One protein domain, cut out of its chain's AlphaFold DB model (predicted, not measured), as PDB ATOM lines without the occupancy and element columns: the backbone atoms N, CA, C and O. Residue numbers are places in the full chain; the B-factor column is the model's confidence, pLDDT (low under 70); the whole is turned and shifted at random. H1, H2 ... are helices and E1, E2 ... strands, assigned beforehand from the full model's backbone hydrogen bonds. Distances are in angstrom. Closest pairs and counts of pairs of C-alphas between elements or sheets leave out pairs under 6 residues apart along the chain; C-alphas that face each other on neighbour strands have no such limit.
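What this domain is: This is residues 40 to 114 and 152 to 191 of the 665 residues of the protein "UDENN domain-containing protein" of Phytophthora parasitica (strain INRA-310) (UniProt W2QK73). Two long antiparallel strands, E3 and E4, make the backbone of a strongly twisted sheet, with the long helix H3 running slantwise over one face. The short strands E1 and E2 pair near opposite ends of this ribbon, E1 beside E4 and E2 beside E3; the small helix H1 sits on the same face as H3 at the E1 end, and H2 grazes the sheet there. Residues 40 to 47 and residues 185 to 191 of H3 stick out. The printed part has 115 residues, with three named helices and four named strands in the order E1 H1 H2 E2 E3 E4 H3; the sheet runs E1 E4 E3 E2, all antiparallel, curled like part of a barrel, and the class is mixed, helices and strands. It is only just compact, close to loose, with a radius of gyration of the C-alphas of 15.6 A and spans of 48 by 32 by 30 A.

Where its parts are: The printed part begins at Ala 40. E1 is residues 51 to 53, with C-alpha 51 at (23.867, 20.229, -5.118). H1 is residues 55 to 61, and H2 is residues 73 to 82, 14.2 A long. E2, residues 89 to 94, measures 17.1 A. E3, residues 100 to 111, measures 34.4 A, and E4, residues 152 to 163, measures 35.3 A, starting from C-alpha 152 at (19.138, 21.878, -11.698). H3, residues 168 to 191, measures 34.6 A and ends at C-alpha 191 at (10.739, 10.850, -22.737).

How they stand to each other: E3 and E4 are antiparallel at 162 degrees, with N 106 and O 159 3.0 A apart, within hydrogen-bond range. The hairpin E2 and E3 has N 91 and O 103 at 3.0 A. E4 pairs with E1 over residues 152 to 154, with N 51 and O 154 at 2.8 A. Residues 65 to 66 pair with residues 107 to 108 of E3, antiparallel. H3 is on the sheet at a height of 9.3 A, over E4 and E3, and its closest C-alphas to E3 are those of His 171 and Phe 104, 6.7 A apart. H1 is on the same face at a height of 8.0 A; H1 and H3 are apart. H1 and H2 are close but not clearly touching, with the C-alphas of Val 61 and Gln 77 7.3 A apart. In H1, H2 and H3 every O i to N i+4 pair is within hydrogen-bond range.

The domain as a whole: The C-alphas of Glu 56 and Lys 97 are the two farthest apart, at 49.4 A. Residues 115 to 151 are not printed; C-alphas 114 and 152 are 10.1 A apart across this cut. The link from H1 to H2 is long. The mean pLDDT of the printed part is 79.2, and it is under 70 at residues 40 to 47, 83 to 87, 95 to 98, 113 to 114 and 190 to 191.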
ATOM      1  N   ALA A  40      12.400  20.176  11.153       52.47
ATOM      2  CA  ALA A  40      13.583  20.801  10.569       52.47
ATOM      3  C   ALA A  40      14.870  20.374  11.290       52.47
ATOM      4  O   ALA A  40      15.904  20.209  10.647       52.47
ATOM      5  N   ASP A  41      14.770  20.125  12.596       47.72
ATOM      6  CA  ASP A  41      15.871  19.672  13.446       47.72
ATOM      7  C   ASP A  41      15.955  18.132  13.538       47.72
ATOM      8  O   ASP A  41      16.911  17.576  14.086       47.72
ATOM      9  N   PHE A  42      14.967  17.412  12.993       51.53
ATOM     10  CA  PHE A  42      14.841  15.961  13.125       51.53
ATOM     11  C   PHE A  42      15.860  15.224  12.250       51.53
ATOM     12  O   PHE A  42      15.772  15.231  11.022       51.53
ATOM     13  N   CYS A  43      16.829  14.560  12.891       50.84
ATOM     14  CA  CYS A  43      17.922  13.765  12.298       50.84
ATOM     15  C   CYS A  43      18.826  14.484  11.276       50.84
ATOM     16  O   CYS A  43      19.843  13.926  10.866       50.84
ATOM     17  N   PHE A  44      18.503  15.717  10.899       56.94
ATOM     18  CA  PHE A  44      19.258  16.549   9.978       56.94
ATOM     19  C   PHE A  44      19.298  17.976  10.527       56.94
ATOM     20  O   PHE A  44      18.657  18.853   9.959       56.94
ATOM     21  N   PRO A  45      20.084  18.258  11.582       45.44
ATOM     22  CA  PRO A  45      20.183  19.601  12.173       45.44
ATOM     23  C   PRO A  45      20.650  20.690  11.182       45.44
ATOM     24  O   PRO A  45      20.666  21.871  11.509       45.44
ATOM     25  N   ARG A  46      21.070  20.306   9.966       52.72
ATOM     26  CA  ARG A  46      21.439  21.198   8.855       52.72
ATOM     27  C   ARG A  46      20.631  20.952   7.566       52.72
ATOM     28  O   ARG A  46      20.993  21.482   6.519       52.72
ATOM     29  N   GLY A  47      19.569  20.147   7.619       64.12
ATOM     30  CA  GLY A  47      18.819  19.685   6.447       64.12
ATOM     31  C   GLY A  47      19.609  18.737   5.531       64.12
ATOM     32  O   GLY A  47      20.699  18.271   5.866       64.12
ATOM     33  N   VAL A  48      19.044  18.435   4.355       71.38
ATOM     34  CA  VAL A  48      19.718  17.669   3.291       71.38
ATOM     35  C   VAL A  48      20.446  18.642   2.353       71.38
ATOM     36  O   VAL A  48      19.788  19.533   1.810       71.38
ATOM     37  N   PRO A  49      21.767  18.495   2.125       75.25
ATOM     38  CA  PRO A  49      22.503  19.375   1.224       75.25
ATOM     39  C   PRO A  49      21.966  19.274  -0.206       75.25
ATOM     40  O   PRO A  49      21.740  18.182  -0.732       75.25
ATOM     41  N   LEU A  50      21.772  20.439  -0.822       84.69
ATOM     42  CA  LEU A  50      21.400  20.575  -2.225       84.69
ATOM     43  C   LEU A  50      22.661  20.804  -3.054       84.69
ATOM     44  O   LEU A  50      23.426  21.721  -2.768       84.69
ATOM     45  N   THR A  51      22.834  20.013  -4.107       86.88
ATOM     46  CA  THR A  51      23.867  20.229  -5.118       86.88
ATOM     47  C   THR A  51      23.265  21.001  -6.287       86.88
ATOM     48  O   THR A  51      22.334  20.527  -6.943       86.88
ATOM     49  N   MET A  52      23.785  22.197  -6.547       86.88
ATOM     50  CA  MET A  52      23.395  23.006  -7.705       86.88
ATOM     51  C   MET A  52      24.271  22.624  -8.901       86.88
ATOM     52  O   MET A  52      25.494  22.614  -8.783       86.88
ATOM     53  N   CYS A  53      23.675  22.319 -10.052       87.88
ATOM     54  CA  CYS A  53      24.444  21.929 -11.238       87.88
ATOM     55  C   CYS A  53      23.732  22.284 -12.549       87.88
ATOM     56  O   CYS A  53      22.554  22.649 -12.552       87.88
ATOM     57  N   THR A  54      24.431  22.184 -13.682       88.19
ATOM     58  CA  THR A  54      23.786  22.316 -14.999       88.19
ATOM     59  C   THR A  54      22.900  21.097 -15.297       88.19
ATOM     60  O   THR A  54      23.072  20.043 -14.673       88.19
ATOM     61  N   PRO A  55      21.957  21.179 -16.251       85.69
ATOM     62  CA  PRO A  55      21.128  20.037 -16.638       85.69
ATOM     63  C   PRO A  55      21.941  18.843 -17.164       85.69
ATOM     64  O   PRO A  55      21.583  17.690 -16.924       85.69
ATOM     65  N   GLU A  56      23.059  19.085 -17.851       85.00
ATOM     66  CA  GLU A  56      23.964  18.030 -18.327       85.00
ATOM     67  C   GLU A  56      24.661  17.335 -17.156       85.00
ATOM     68  O   GLU A  56      24.721  16.104 -17.095       85.00
ATOM     69  N   GLN A  57      25.139  18.118 -16.186       87.56
ATOM     70  CA  GLN A  57      25.732  17.588 -14.964       87.56
ATOM     71  C   GLN A  57      24.701  16.815 -14.130       87.56
ATOM     72  O   GLN A  57      25.014  15.728 -13.644       87.56
ATOM     73  N   ALA A  58      23.462  17.302 -14.033       86.69
ATOM     74  CA  ALA A  58      22.370  16.612 -13.348       86.69
ATOM     75  C   ALA A  58      22.109  15.231 -13.959       86.69
ATOM     76  O   ALA A  58      22.049  14.241 -13.232       86.69
ATOM     77  N   LYS A  59      22.053  15.136 -15.295       85.50
ATOM     78  CA  LYS A  59      21.926  13.853 -16.007       85.50
ATOM     79  C   LYS A  59      23.081  12.898 -15.702       85.50
ATOM     80  O   LYS A  59      22.848  11.700 -15.609       85.50
ATOM     81  N   SER A  60      24.302  13.413 -15.530       86.81
ATOM     82  CA  SER A  60      25.480  12.583 -15.234       86.81
ATOM     83  C   SER A  60      25.468  11.959 -13.834       86.81
ATOM     84  O   SER A  60      26.058  10.900 -13.643       86.81
ATOM     85  N   VAL A  61      24.801  12.599 -12.866       87.25
ATOM     86  CA  VAL A  61      24.751  12.129 -11.472       87.25
ATOM     87  C   VAL A  61      23.395  11.534 -11.087       87.25
ATOM     88  O   VAL A  61      23.290  10.891 -10.049       87.25
ATOM     89  N   PHE A  62      22.347  11.711 -11.895       88.31
ATOM     90  CA  PHE A  62      21.009  11.192 -11.611       88.31
ATOM     91  C   PHE A  62      20.999   9.663 -11.478       88.31
ATOM     92  O   PHE A  62      21.472   8.939 -12.349       88.31
ATOM     93  N   GLY A  63      20.422   9.168 -10.382       85.69
ATOM     94  CA  GLY A  63      20.327   7.742 -10.078       85.69
ATOM     95  C   GLY A  63      21.617   7.097  -9.588       85.69
ATOM     96  O   GLY A  63      21.588   5.931  -9.199       85.69
ATOM     97  N   VAL A  64      22.726   7.839  -9.556       86.25
ATOM     98  CA  VAL A  64      23.990   7.339  -9.020       86.25
ATOM     99  C   VAL A  64      23.865   7.195  -7.507       86.25
ATOM    100  O   VAL A  64      23.379   8.103  -6.823       86.25
ATOM    101  N   ALA A  65      24.268   6.035  -6.993       85.81
ATOM    102  CA  ALA A  65      24.303   5.796  -5.562       85.81
ATOM    103  C   ALA A  65      25.419   6.618  -4.913       85.81
ATOM    104  O   ALA A  65      26.492   6.800  -5.477       85.81
ATOM    105  N   VAL A  66      25.151   7.142  -3.724       82.06
ATOM    106  CA  VAL A  66      26.084   7.978  -2.974       82.06
ATOM    107  C   VAL A  66      26.049   7.581  -1.509       82.06
ATOM    108  O   VAL A  66      24.995   7.293  -0.951       82.06
ATOM    109  N   SER A  67      27.214   7.561  -0.877       76.50
ATOM    110  CA  SER A  67      27.361   7.325   0.567       76.50
ATOM    111  C   SER A  67      28.014   8.505   1.288       76.50
ATOM    112  O   SER A  67      28.098   8.510   2.513       76.50
ATOM    113  N   GLN A  68      28.414   9.534   0.536       75.94
ATOM    114  CA  GLN A  68      28.861  10.824   1.041       75.94
ATOM    115  C   GLN A  68      27.969  11.931   0.481       75.94
ATOM    116  O   GLN A  68      27.422  11.815  -0.616       75.94
ATOM    117  N   TRP A  69      27.815  12.996   1.263       78.50
ATOM    118  CA  TRP A  69      26.934  14.112   0.950       78.50
ATOM    119  C   TRP A  69      27.784  15.295   0.496       78.50
ATOM    120  O   TRP A  69      28.727  15.674   1.188       78.50
ATOM    121  N   PHE A  70      27.445  15.878  -0.652       79.44
ATOM    122  CA  PHE A  70      28.206  16.965  -1.265       79.44
ATOM    123  C   PHE A  70      27.302  18.164  -1.548       79.44
ATOM    124  O   PHE A  70      26.170  18.011  -2.007       79.44
ATOM    125  N   THR A  71      27.809  19.367  -1.295       82.19
ATOM    126  CA  THR A  71      27.160  20.633  -1.672       82.19
ATOM    127  C   THR A  71      27.503  21.052  -3.099       82.19
ATOM    128  O   THR A  71      26.691  21.691  -3.761       82.19
ATOM    129  N   ASP A  72      28.668  20.630  -3.593       84.56
ATOM    130  CA  ASP A  72      29.208  21.011  -4.897       84.56
ATOM    131  C   ASP A  72      29.291  19.816  -5.851       84.56
ATOM    132  O   ASP A  72      29.503  18.670  -5.442       84.56
ATOM    133  N   ILE A  73      29.129  20.090  -7.147       86.88
ATOM    134  CA  ILE A  73      29.057  19.054  -8.184       86.88
ATOM    135  C   ILE A  73      30.421  18.431  -8.506       86.88
ATOM    136  O   ILE A  73      30.487  17.228  -8.747       86.88
ATOM    137  N   ASP A  74      31.511  19.202  -8.468       88.31
ATOM    138  CA  ASP A  74      32.837  18.700  -8.850       88.31
ATOM    139  C   ASP A  74      33.375  17.643  -7.868       88.31
ATOM    140  O   ASP A  74      33.798  16.574  -8.325       88.31
ATOM    141  N   PRO A  75      33.311  17.846  -6.531       87.00
ATOM    142  CA  PRO A  75      33.663  16.803  -5.569       87.00
ATOM    143  C   PRO A  75      32.785  15.557  -5.703       87.00
ATOM    144  O   PRO A  75      33.303  14.445  -5.635       87.00
ATOM    145  N   LEU A  76      31.483  15.725  -5.964       86.50
ATOM    146  CA  LEU A  76      30.560  14.612  -6.194       86.50
ATOM    147  C   LEU A  76      30.943  13.812  -7.447       86.50
ATOM    148  O   LEU A  76      31.023  12.589  -7.403       86.50
ATOM    149  N   GLN A  77      31.211  14.477  -8.570       87.56
ATOM    150  CA  GLN A  77      31.614  13.799  -9.804       87.56
ATOM    151  C   GLN A  77      32.970  13.107  -9.664       87.56
ATOM    152  O   GLN A  77      33.160  12.016 -10.208       87.56
ATOM    153  N   LYS A  78      33.908  13.716  -8.933       86.69
ATOM    154  CA  LYS A  78      35.181  13.086  -8.582       86.69
ATOM    155  C   LYS A  78      34.948  11.832  -7.737       86.69
ATOM    156  O   LYS A  78      35.435  10.767  -8.102       86.69
ATOM    157  N   TYR A  79      34.125  11.937  -6.696       83.00
ATOM    158  CA  TYR A  79      33.745  10.820  -5.834       83.00
ATOM    159  C   TYR A  79      33.131   9.658  -6.625       83.00
ATOM    160  O   TYR A  79      33.558   8.519  -6.472       83.00
ATOM    161  N   ILE A  80      32.195   9.946  -7.533       82.62
ATOM    162  CA  ILE A  80      31.550   8.939  -8.390       82.62
ATOM    163  C   ILE A  80      32.567   8.228  -9.297       82.62
ATOM    164  O   ILE A  80      32.470   7.020  -9.504       82.62
ATOM    165  N   LYS A  81      33.545   8.960  -9.846       82.38
ATOM    166  CA  LYS A  81      34.587   8.388 -10.717       82.38
ATOM    167  C   LYS A  81      35.596   7.540  -9.946       82.38
ATOM    168  O   LYS A  81      36.045   6.520 -10.459       82.38
ATOM    169  N   GLU A  82      35.971   7.978  -8.749       77.44
ATOM    170  CA  GLU A  82      36.991   7.331  -7.916       77.44
ATOM    171  C   GLU A  82      36.431   6.166  -7.091       77.44
ATOM    172  O   GLU A  82      37.170   5.244  -6.757       77.44
ATOM    173  N   SER A  83      35.126   6.177  -6.801       63.78
ATOM    174  CA  SER A  83      34.433   5.166  -5.996       63.78
ATOM    175  C   SER A  83      33.296   4.504  -6.789       63.78
ATOM    176  O   SER A  83      32.130   4.696  -6.452       63.78
ATOM    177  N   PRO A  84      33.584   3.692  -7.828       53.91
ATOM    178  CA  PRO A  84      32.541   2.982  -8.581       53.91
ATOM    179  C   PRO A  84      31.765   1.967  -7.717       53.91
ATOM    180  O   PRO A  84      30.664   1.553  -8.077       53.91
ATOM    181  N   GLU A  85      32.314   1.583  -6.560       56.94
ATOM    182  CA  GLU A  85      31.679   0.729  -5.553       56.94
ATOM    183  C   GLU A  85      30.947   1.573  -4.499       56.94
ATOM    184  O   GLU A  85      31.258   1.554  -3.309       56.94
ATOM    185  N   THR A  86      29.963   2.362  -4.918       55.97
ATOM    186  CA  THR A  86      29.089   3.059  -3.966       55.97
ATOM    187  C   THR A  86      28.249   2.034  -3.210       55.97
ATOM    188  O   THR A  86      27.373   1.376  -3.777       55.97
ATOM    189  N   THR A  87      28.559   1.873  -1.925       68.75
ATOM    190  CA  THR A  87      27.995   0.857  -1.040       68.75
ATOM    191  C   THR A  87      26.784   1.406  -0.296       68.75
ATOM    192  O   THR A  87      26.809   2.496   0.278       68.75
ATOM    193  N   GLY A  88      25.697   0.637  -0.302       77.81
ATOM    194  CA  GLY A  88      24.641   0.835   0.679       77.81
ATOM    195  C   GLY A  88      25.193   0.647   2.094       77.81
ATOM    196  O   GLY A  88      26.183  -0.055   2.296       77.81
ATOM    197  N   TYR A  89      24.555   1.266   3.078       79.69
ATOM    198  CA  TYR A  89      24.962   1.165   4.475       79.69
ATOM    199  C   TYR A  89      23.932   0.390   5.289       79.69
ATOM    200  O   TYR A  89      22.748   0.330   4.947       79.69
ATOM    201  N   THR A  90      24.392  -0.219   6.378       82.69
ATOM    202  CA  THR A  90      23.525  -0.889   7.345       82.69
ATOM    203  C   THR A  90      23.674  -0.262   8.711       82.69
ATOM    204  O   THR A  90      24.783   0.090   9.105       82.69
ATOM    205  N   PHE A  91      22.581  -0.172   9.455       81.50
ATOM    206  CA  PHE A  91      22.597   0.279  10.841       81.50
ATOM    207  C   PHE A  91      21.793  -0.680  11.714       81.50
ATOM    208  O   PHE A  91      21.006  -1.482  11.214       81.50
ATOM    209  N   ARG A  92      22.000  -0.612  13.026       78.88
ATOM    210  CA  ARG A  92      21.282  -1.431  14.002       78.88
ATOM    211  C   ARG A  92      20.394  -0.532  14.847       78.88
ATOM    212  O   ARG A  92      20.831   0.533  15.267       78.88
ATOM    213  N   LEU A  93      19.165  -0.965  15.085       79.25
ATOM    214  CA  LEU A  93      18.239  -0.337  16.018       79.25
ATOM    215  C   LEU A  93      17.908  -1.329  17.122       79.25
ATOM    216  O   LEU A  93      17.751  -2.521  16.858       79.25
ATOM    217  N   THR A  94      17.736  -0.817  18.331       71.31
ATOM    218  CA  THR A  94      17.115  -1.565  19.421       71.31
ATOM    219  C   THR A  94      15.663  -1.114  19.512       71.31
ATOM    220  O   THR A  94      15.384   0.071  19.693       71.31
ATOM    221  N   GLY A  95      14.736  -2.042  19.301       67.50
ATOM    222  CA  GLY A  95      13.307  -1.807  19.432       67.50
ATOM    223  C   GLY A  95      12.894  -1.611  20.889       67.50
ATOM    224  O   GLY A  95      13.655  -1.862  21.823       67.50
ATOM    225  N   ALA A  96      11.656  -1.163  21.096       62.91
ATOM    226  CA  ALA A  96      11.143  -0.821  22.425       62.91
ATOM    227  C   ALA A  96      11.080  -2.016  23.397       62.91
ATOM    228  O   ALA A  96      10.934  -1.806  24.598       62.91
ATOM    229  N   LYS A  97      11.165  -3.257  22.899       61.88
ATOM    230  CA  LYS A  97      11.188  -4.478  23.716       61.88
ATOM    231  C   LYS A  97      12.590  -5.090  23.807       61.88
ATOM    232  O   LYS A  97      12.714  -6.255  24.176       61.88
ATOM    233  N   GLY A  98      13.624  -4.329  23.445       65.00
ATOM    234  CA  GLY A  98      15.008  -4.798  23.408       65.00
ATOM    235  C   GLY A  98      15.347  -5.633  22.171       65.00
ATOM    236  O   GLY A  98      16.460  -6.142  22.070       65.00
ATOM    237  N   GLU A  99      14.425  -5.792  21.215       74.06
ATOM    238  CA  GLU A  99      14.694  -6.568  20.010       74.06
ATOM    239  C   GLU A  99      15.657  -5.837  19.071       74.06
ATOM    240  O   GLU A  99      15.548  -4.635  18.846       74.06
ATOM    241  N   VAL A 100      16.582  -6.574  18.467       77.12
ATOM    242  CA  VAL A 100      17.512  -6.010  17.489       77.12
ATOM    243  C   VAL A 100      16.859  -5.984  16.106       77.12
ATOM    244  O   VAL A 100      16.397  -7.009  15.601       77.12
ATOM    245  N   LEU A 101      16.849  -4.812  15.471       84.56
ATOM    246  CA  LEU A 101      16.455  -4.616  14.078       84.56
ATOM    247  C   LEU A 101      17.647  -4.121  13.258       84.56
ATOM    248  O   LEU A 101      18.469  -3.334  13.722       84.56
ATOM    249  N   TYR A 102      17.700  -4.543  12.003       86.44
ATOM    250  CA  TYR A 102      18.731  -4.177  11.043       86.44
ATOM    251  C   TYR A 102      18.133  -3.268   9.978       86.44
ATOM    252  O   TYR A 102      17.187  -3.651   9.288       86.44
ATOM    253  N   GLY A 103      18.680  -2.065   9.855       89.06
ATOM    254  CA  GLY A 103      18.412  -1.118   8.787       89.06
ATOM    255  C   GLY A 103      19.318  -1.370   7.583       89.06
ATOM    256  O   GLY A 103      20.517  -1.571   7.757       89.06
ATOM    257  N   PHE A 104      18.766  -1.324   6.373       89.56
ATOM    258  CA  PHE A 104      19.471  -1.431   5.091       89.56
ATOM    259  C   PHE A 104      19.156  -0.199   4.269       89.56
ATOM    260  O   PHE A 104      17.980   0.062   4.029       89.56
ATOM    261  N   CYS A 105      20.173   0.539   3.840       89.69
ATOM    262  CA  CYS A 105      20.002   1.813   3.161       89.69
ATOM    263  C   CYS A 105      20.805   1.911   1.878       89.69
ATOM    264  O   CYS A 105      21.969   1.523   1.829       89.69
ATOM    265  N   VAL A 106      20.196   2.519   0.867       88.50
ATOM    266  CA  VAL A 106      20.883   2.983  -0.338       88.50
ATOM    267  C   VAL A 106      20.383   4.390  -0.637       88.50
ATOM    268  O   VAL A 106      19.179   4.597  -0.789       88.50
ATOM    269  N   ALA A 107      21.297   5.353  -0.714       87.44
ATOM    270  CA  ALA A 107      20.982   6.707  -1.143       87.44
ATOM    271  C   ALA A 107      21.371   6.897  -2.608       87.44
ATOM    272  O   ALA A 107      22.454   6.488  -3.019       87.44
ATOM    273  N   VAL A 108      20.480   7.499  -3.393       89.12
ATOM    274  CA  VAL A 108      20.694   7.798  -4.816       89.12
ATOM    275  C   VAL A 108      20.401   9.257  -5.105       89.12
ATOM    276  O   VAL A 108      19.437   9.816  -4.582       89.12
ATOM    277  N   MET A 109      21.205   9.881  -5.958       88.31
ATOM    278  CA  MET A 109      20.992  11.271  -6.352       88.31
ATOM    279  C   MET A 109      19.726  11.411  -7.203       88.31
ATOM    280  O   MET A 109      19.533  10.705  -8.195       88.31
ATOM    281  N   ARG A 110      18.850  12.339  -6.822       87.75
ATOM    282  CA  ARG A 110      17.591  12.650  -7.506       87.75
ATOM    283  C   ARG A 110      17.481  14.148  -7.749       87.75
ATOM    284  O   ARG A 110      18.023  14.951  -6.995       87.75
ATOM    285  N   GLU A 111      16.735  14.512  -8.782       85.31
ATOM    286  CA  GLU A 111      16.354  15.902  -9.007       85.31
ATOM    287  C   GLU A 111      15.258  16.317  -8.018       85.31
ATOM    288  O   GLU A 111      14.275  15.601  -7.797       85.31
ATOM    289  N   VAL A 112      15.429  17.484  -7.405       81.19
ATOM    290  CA  VAL A 112      14.469  18.076  -6.479       81.19
ATOM    291  C   VAL A 112      13.580  19.034  -7.257       81.19
ATOM    292  O   VAL A 112      13.963  20.162  -7.560       81.19
ATOM    293  N   THR A 113      12.351  18.614  -7.547       63.91
ATOM    294  CA  THR A 113      11.349  19.505  -8.138       63.91
ATOM    295  C   THR A 113      10.858  20.490  -7.075       63.91
ATOM    296  O   THR A 113      10.087  20.109  -6.188       63.91
ATOM    297  N   THR A 114      11.279  21.753  -7.139       47.97
ATOM    298  CA  THR A 114      10.624  22.823  -6.375       47.97
ATOM    299  C   THR A 114       9.263  23.082  -7.004       47.97
ATOM    300  O   THR A 114       9.195  23.465  -8.171       47.97
ATOM    301  N   ALA A 152      19.795  23.024 -12.306       84.00
ATOM    302  CA  ALA A 152      19.138  21.878 -11.698       84.00
ATOM    303  C   ALA A 152      19.531  21.773 -10.218       84.00
ATOM    304  O   ALA A 152      20.641  22.141  -9.822       84.00
ATOM    305  N   LYS A 153      18.603  21.272  -9.397       87.38
ATOM    306  CA  LYS A 153      18.809  21.040  -7.963       87.38
ATOM    307  C   LYS A 153      18.813  19.548  -7.709       87.38
ATOM    308  O   LYS A 153      17.796  18.893  -7.922       87.38
ATOM    309  N   MET A 154      19.928  19.019  -7.234       88.81
ATOM    310  CA  MET A 154      20.086  17.600  -6.947       88.81
ATOM    311  C   MET A 154      20.172  17.375  -5.440       88.81
ATOM    312  O   MET A 154      20.795  18.154  -4.723       88.81
ATOM    313  N   ALA A 155      19.551  16.304  -4.959       87.81
ATOM    314  CA  ALA A 155      19.688  15.843  -3.586       87.81
ATOM    315  C   ALA A 155      19.670  14.314  -3.529       87.81
ATOM    316  O   ALA A 155      18.953  13.672  -4.305       87.81
ATOM    317  N   PRO A 156      20.411  13.706  -2.600       85.94
ATOM    318  CA  PRO A 156      20.302  12.279  -2.334       85.94
ATOM    319  C   PRO A 156      18.948  11.922  -1.703       85.94
ATOM    320  O   PRO A 156      18.480  12.542  -0.750       85.94
ATOM    321  N   MET A 157      18.332  10.869  -2.230       85.06
ATOM    322  CA  MET A 157      17.129  10.231  -1.706       85.06
ATOM    323  C   MET A 157      17.496   8.848  -1.174       85.06
ATOM    324  O   MET A 157      17.994   8.011  -1.926       85.06
ATOM    325  N   CYS A 158      17.241   8.606   0.112       85.00
ATOM    326  CA  CYS A 158      17.549   7.335   0.763       85.00
ATOM    327  C   CYS A 158      16.357   6.372   0.732       85.00
ATOM    328  O   CYS A 158      15.265   6.706   1.189       85.00
ATOM    329  N   TYR A 159      16.593   5.152   0.257       86.62
ATOM    330  CA  TYR A 159      15.679   4.019   0.367       86.62
ATOM    331  C   TYR A 159      16.130   3.155   1.539       86.62
ATOM    332  O   TYR A 159      17.289   2.739   1.568       86.62
ATOM    333  N   CYS A 160      15.236   2.893   2.495       87.06
ATOM    334  CA  CYS A 160      15.560   2.171   3.723       87.06
ATOM    335  C   CYS A 160      14.590   1.013   3.986       87.06
ATOM    336  O   CYS A 160      13.373   1.193   3.925       87.06
ATOM    337  N   PHE A 161      15.125  -0.146   4.372       85.62
ATOM    338  CA  PHE A 161      14.364  -1.239   4.977       85.62
ATOM    339  C   PHE A 161      14.823  -1.504   6.394       85.62
ATOM    340  O   PHE A 161      16.015  -1.469   6.665       85.62
ATOM    341  N   THR A 162      13.890  -1.862   7.267       87.44
ATOM    342  CA  THR A 162      14.209  -2.486   8.549       87.44
ATOM    343  C   THR A 162      13.789  -3.949   8.517       87.44
ATOM    344  O   THR A 162      12.742  -4.307   7.976       87.44
ATOM    345  N   SER A 163      14.628  -4.818   9.067       84.88
ATOM    346  CA  SER A 163      14.397  -6.259   9.107       84.88
ATOM    347  C   SER A 163      14.866  -6.839  10.430       84.88
ATOM    348  O   SER A 163      15.821  -6.353  11.027       84.88
ATOM    349  N   LYS A 164      14.211  -7.906  10.888       81.25
ATOM    350  CA  LYS A 164      14.636  -8.644  12.089       81.25
ATOM    351  C   LYS A 164      15.915  -9.449  11.861       81.25
ATOM    352  O   LYS A 164      16.627  -9.750  12.809       81.25
ATOM    353  N   PHE A 165      16.198  -9.804  10.610       81.12
ATOM    354  CA  PHE A 165      17.326 -10.655  10.245       81.12
ATOM    355  C   PHE A 165      18.159  -9.972   9.172       81.12
ATOM    356  O   PHE A 165      17.587  -9.449   8.212       81.12
ATOM    357  N   PRO A 166      19.495 -10.005   9.256       83.50
ATOM    358  CA  PRO A 166      20.316  -9.276   8.316       83.50
ATOM    359  C   PRO A 166      20.676 -10.115   7.092       83.50
ATOM    360  O   PRO A 166      21.826 -10.480   6.862       83.50
ATOM    361  N   PHE A 167      19.686 -10.411   6.251       82.38
ATOM    362  CA  PHE A 167      19.933 -11.014   4.939       82.38
ATOM    363  C   PHE A 167      20.546  -9.980   3.982       82.38
ATOM    364  O   PHE A 167      19.860  -9.486   3.093       82.38
ATOM    365  N   TYR A 168      21.812  -9.598   4.178       82.62
ATOM    366  CA  TYR A 168      22.458  -8.485   3.463       82.62
ATOM    367  C   TYR A 168      22.250  -8.558   1.945       82.62
ATOM    368  O   TYR A 168      21.678  -7.641   1.356       82.62
ATOM    369  N   ARG A 169      22.613  -9.691   1.319       80.88
ATOM    370  CA  ARG A 169      22.438  -9.903  -0.131       80.88
ATOM    371  C   ARG A 169      20.989  -9.717  -0.579       80.88
ATOM    372  O   ARG A 169      20.747  -9.138  -1.630       80.88
ATOM    373  N   PHE A 170      20.042 -10.210   0.217       84.50
ATOM    374  CA  PHE A 170      18.619 -10.145  -0.096       84.50
ATOM    375  C   PHE A 170      18.110  -8.709  -0.061       84.50
ATOM    376  O   PHE A 170      17.564  -8.215  -1.042       84.50
ATOM    377  N   HIS A 171      18.310  -8.034   1.073       87.12
ATOM    378  CA  HIS A 171      17.765  -6.701   1.294       87.12
ATOM    379  C   HIS A 171      18.361  -5.696   0.308       87.12
ATOM    380  O   HIS A 171      17.616  -4.903  -0.263       87.12
ATOM    381  N   PHE A 172      19.669  -5.770   0.034       86.88
ATOM    382  CA  PHE A 172      20.293  -4.916  -0.977       86.88
ATOM    383  C   PHE A 172      19.834  -5.244  -2.400       86.88
ATOM    384  O   PHE A 172      19.645  -4.318  -3.185       86.88
ATOM    385  N   ALA A 173      19.584  -6.516  -2.733       84.56
ATOM    386  CA  ALA A 173      19.005  -6.874  -4.028       84.56
ATOM    387  C   ALA A 173      17.597  -6.282  -4.200       84.56
ATOM    388  O   ALA A 173      17.322  -5.659  -5.221       84.56
ATOM    389  N   VAL A 174      16.730  -6.394  -3.187       86.00
ATOM    390  CA  VAL A 174      15.375  -5.816  -3.237       86.00
ATOM    391  C   VAL A 174      15.420  -4.286  -3.314       86.00
ATOM    392  O   VAL A 174      14.695  -3.706  -4.120       86.00
ATOM    393  N   LEU A 175      16.276  -3.617  -2.528       88.75
ATOM    394  CA  LEU A 175      16.444  -2.158  -2.615       88.75
ATOM    395  C   LEU A 175      16.874  -1.740  -4.017       88.75
ATOM    396  O   LEU A 175      16.295  -0.820  -4.590       88.75
ATOM    397  N   ARG A 176      17.855  -2.447  -4.582       87.19
ATOM    398  CA  ARG A 176      18.356  -2.190  -5.927       87.19
ATOM    399  C   ARG A 176      17.261  -2.345  -6.981       87.19
ATOM    400  O   ARG A 176      17.117  -1.449  -7.800       87.19
ATOM    401  N   MET A 177      16.440  -3.397  -6.907       84.88
ATOM    402  CA  MET A 177      15.298  -3.567  -7.817       84.88
ATOM    403  C   MET A 177      14.331  -2.392  -7.772       84.88
ATOM    404  O   MET A 177      13.893  -1.912  -8.812       84.88
ATOM    405  N   ILE A 178      13.961  -1.955  -6.563       86.50
ATOM    406  CA  ILE A 178      13.028  -0.841  -6.391       86.50
ATOM    407  C   ILE A 178      13.642   0.426  -6.978       86.50
ATOM    408  O   ILE A 178      12.990   1.122  -7.747       86.50
ATOM    409  N   ILE A 179      14.907   0.707  -6.664       87.19
ATOM    410  CA  ILE A 179      15.623   1.878  -7.172       87.19
ATOM    411  C   ILE A 179      15.691   1.870  -8.702       87.19
ATOM    412  O   ILE A 179      15.353   2.880  -9.318       87.19
ATOM    413  N   GLU A 180      16.095   0.749  -9.303       86.69
ATOM    414  CA  GLU A 180      16.193   0.576 -10.758       86.69
ATOM    415  C   GLU A 180      14.824   0.737 -11.428       86.69
ATOM    416  O   GLU A 180      14.699   1.479 -12.400       86.69
ATOM    417  N   ASN A 181      13.774   0.139 -10.862       86.19
ATOM    418  CA  ASN A 181      12.416   0.278 -11.375       86.19
ATOM    419  C   ASN A 181      11.903   1.730 -11.273       86.19
ATOM    420  O   ASN A 181      11.356   2.253 -12.238       86.19
ATOM    421  N   GLU A 182      12.140   2.432 -10.159       85.31
ATOM    422  CA  GLU A 182      11.787   3.856 -10.029       85.31
ATOM    423  C   GLU A 182      12.582   4.754 -10.992       85.31
ATOM    424  O   GLU A 182      12.065   5.757 -11.491       85.31
ATOM    425  N   LEU A 183      13.854   4.431 -11.243       84.19
ATOM    426  CA  LEU A 183      14.685   5.140 -12.219       84.19
ATOM    427  C   LEU A 183      14.147   4.970 -13.641       84.19
ATOM    428  O   LEU A 183      14.031   5.963 -14.360       84.19
ATOM    429  N   GLU A 184      13.769   3.750 -14.017       84.44
ATOM    430  CA  GLU A 184      13.234   3.450 -15.345       84.44
ATOM    431  C   GLU A 184      11.887   4.144 -15.581       84.44
ATOM    432  O   GLU A 184      11.700   4.819 -16.591       84.44
ATOM    433  N   GLN A 185      10.977   4.098 -14.603       79.62
ATOM    434  CA  GLN A 185       9.698   4.814 -14.689       79.62
ATOM    435  C   GLN A 185       9.897   6.328 -14.861       79.62
ATOM    436  O   GLN A 185       9.197   6.971 -15.644       79.62
ATOM    437  N   HIS A 186      10.885   6.915 -14.178       77.56
ATOM    438  CA  HIS A 186      11.210   8.329 -14.361       77.56
ATOM    439  C   HIS A 186      11.745   8.632 -15.767       77.56
ATOM    440  O   HIS A 186      11.426   9.681 -16.335       77.56
ATOM    441  N   ARG A 187      12.547   7.728 -16.342       78.31
ATOM    442  CA  ARG A 187      13.074   7.859 -17.705       78.31
ATOM    443  C   ARG A 187      11.943   7.864 -18.734       78.31
ATOM    444  O   ARG A 187      11.906   8.776 -19.554       78.31
ATOM    445  N   LEU A 188      10.997   6.931 -18.617       76.00
ATOM    446  CA  LEU A 188       9.827   6.823 -19.498       76.00
ATOM    447  C   LEU A 188       8.924   8.065 -19.432       76.00
ATOM    448  O   LEU A 188       8.477   8.573 -20.459       76.00
ATOM    449  N   LEU A 189       8.700   8.607 -18.232       71.31
ATOM    450  CA  LEU A 189       7.939   9.851 -18.059       71.31
ATOM    451  C   LEU A 189       8.667  11.070 -18.643       71.31
ATOM    452  O   LEU A 189       8.027  11.989 -19.147       71.31
ATOM    453  N   SER A 190      10.001  11.090 -18.573       65.62
ATOM    454  CA  SER A 190      10.806  12.188 -19.120       65.62
ATOM    455  C   SER A 190      10.819  12.171 -20.651       65.62
ATOM    456  O   SER A 190      10.759  13.232 -21.266       65.62
ATOM    457  N   THR A 191      10.845  10.987 -21.275       59.81
ATOM    458  CA  THR A 191      10.739  10.850 -22.737       59.81
ATOM    459  C   THR A 191       9.344  11.211 -23.239       59.81
ATOM    460  O   THR A 191       9.242  11.966 -24.197       59.81
TER     461      THR A 191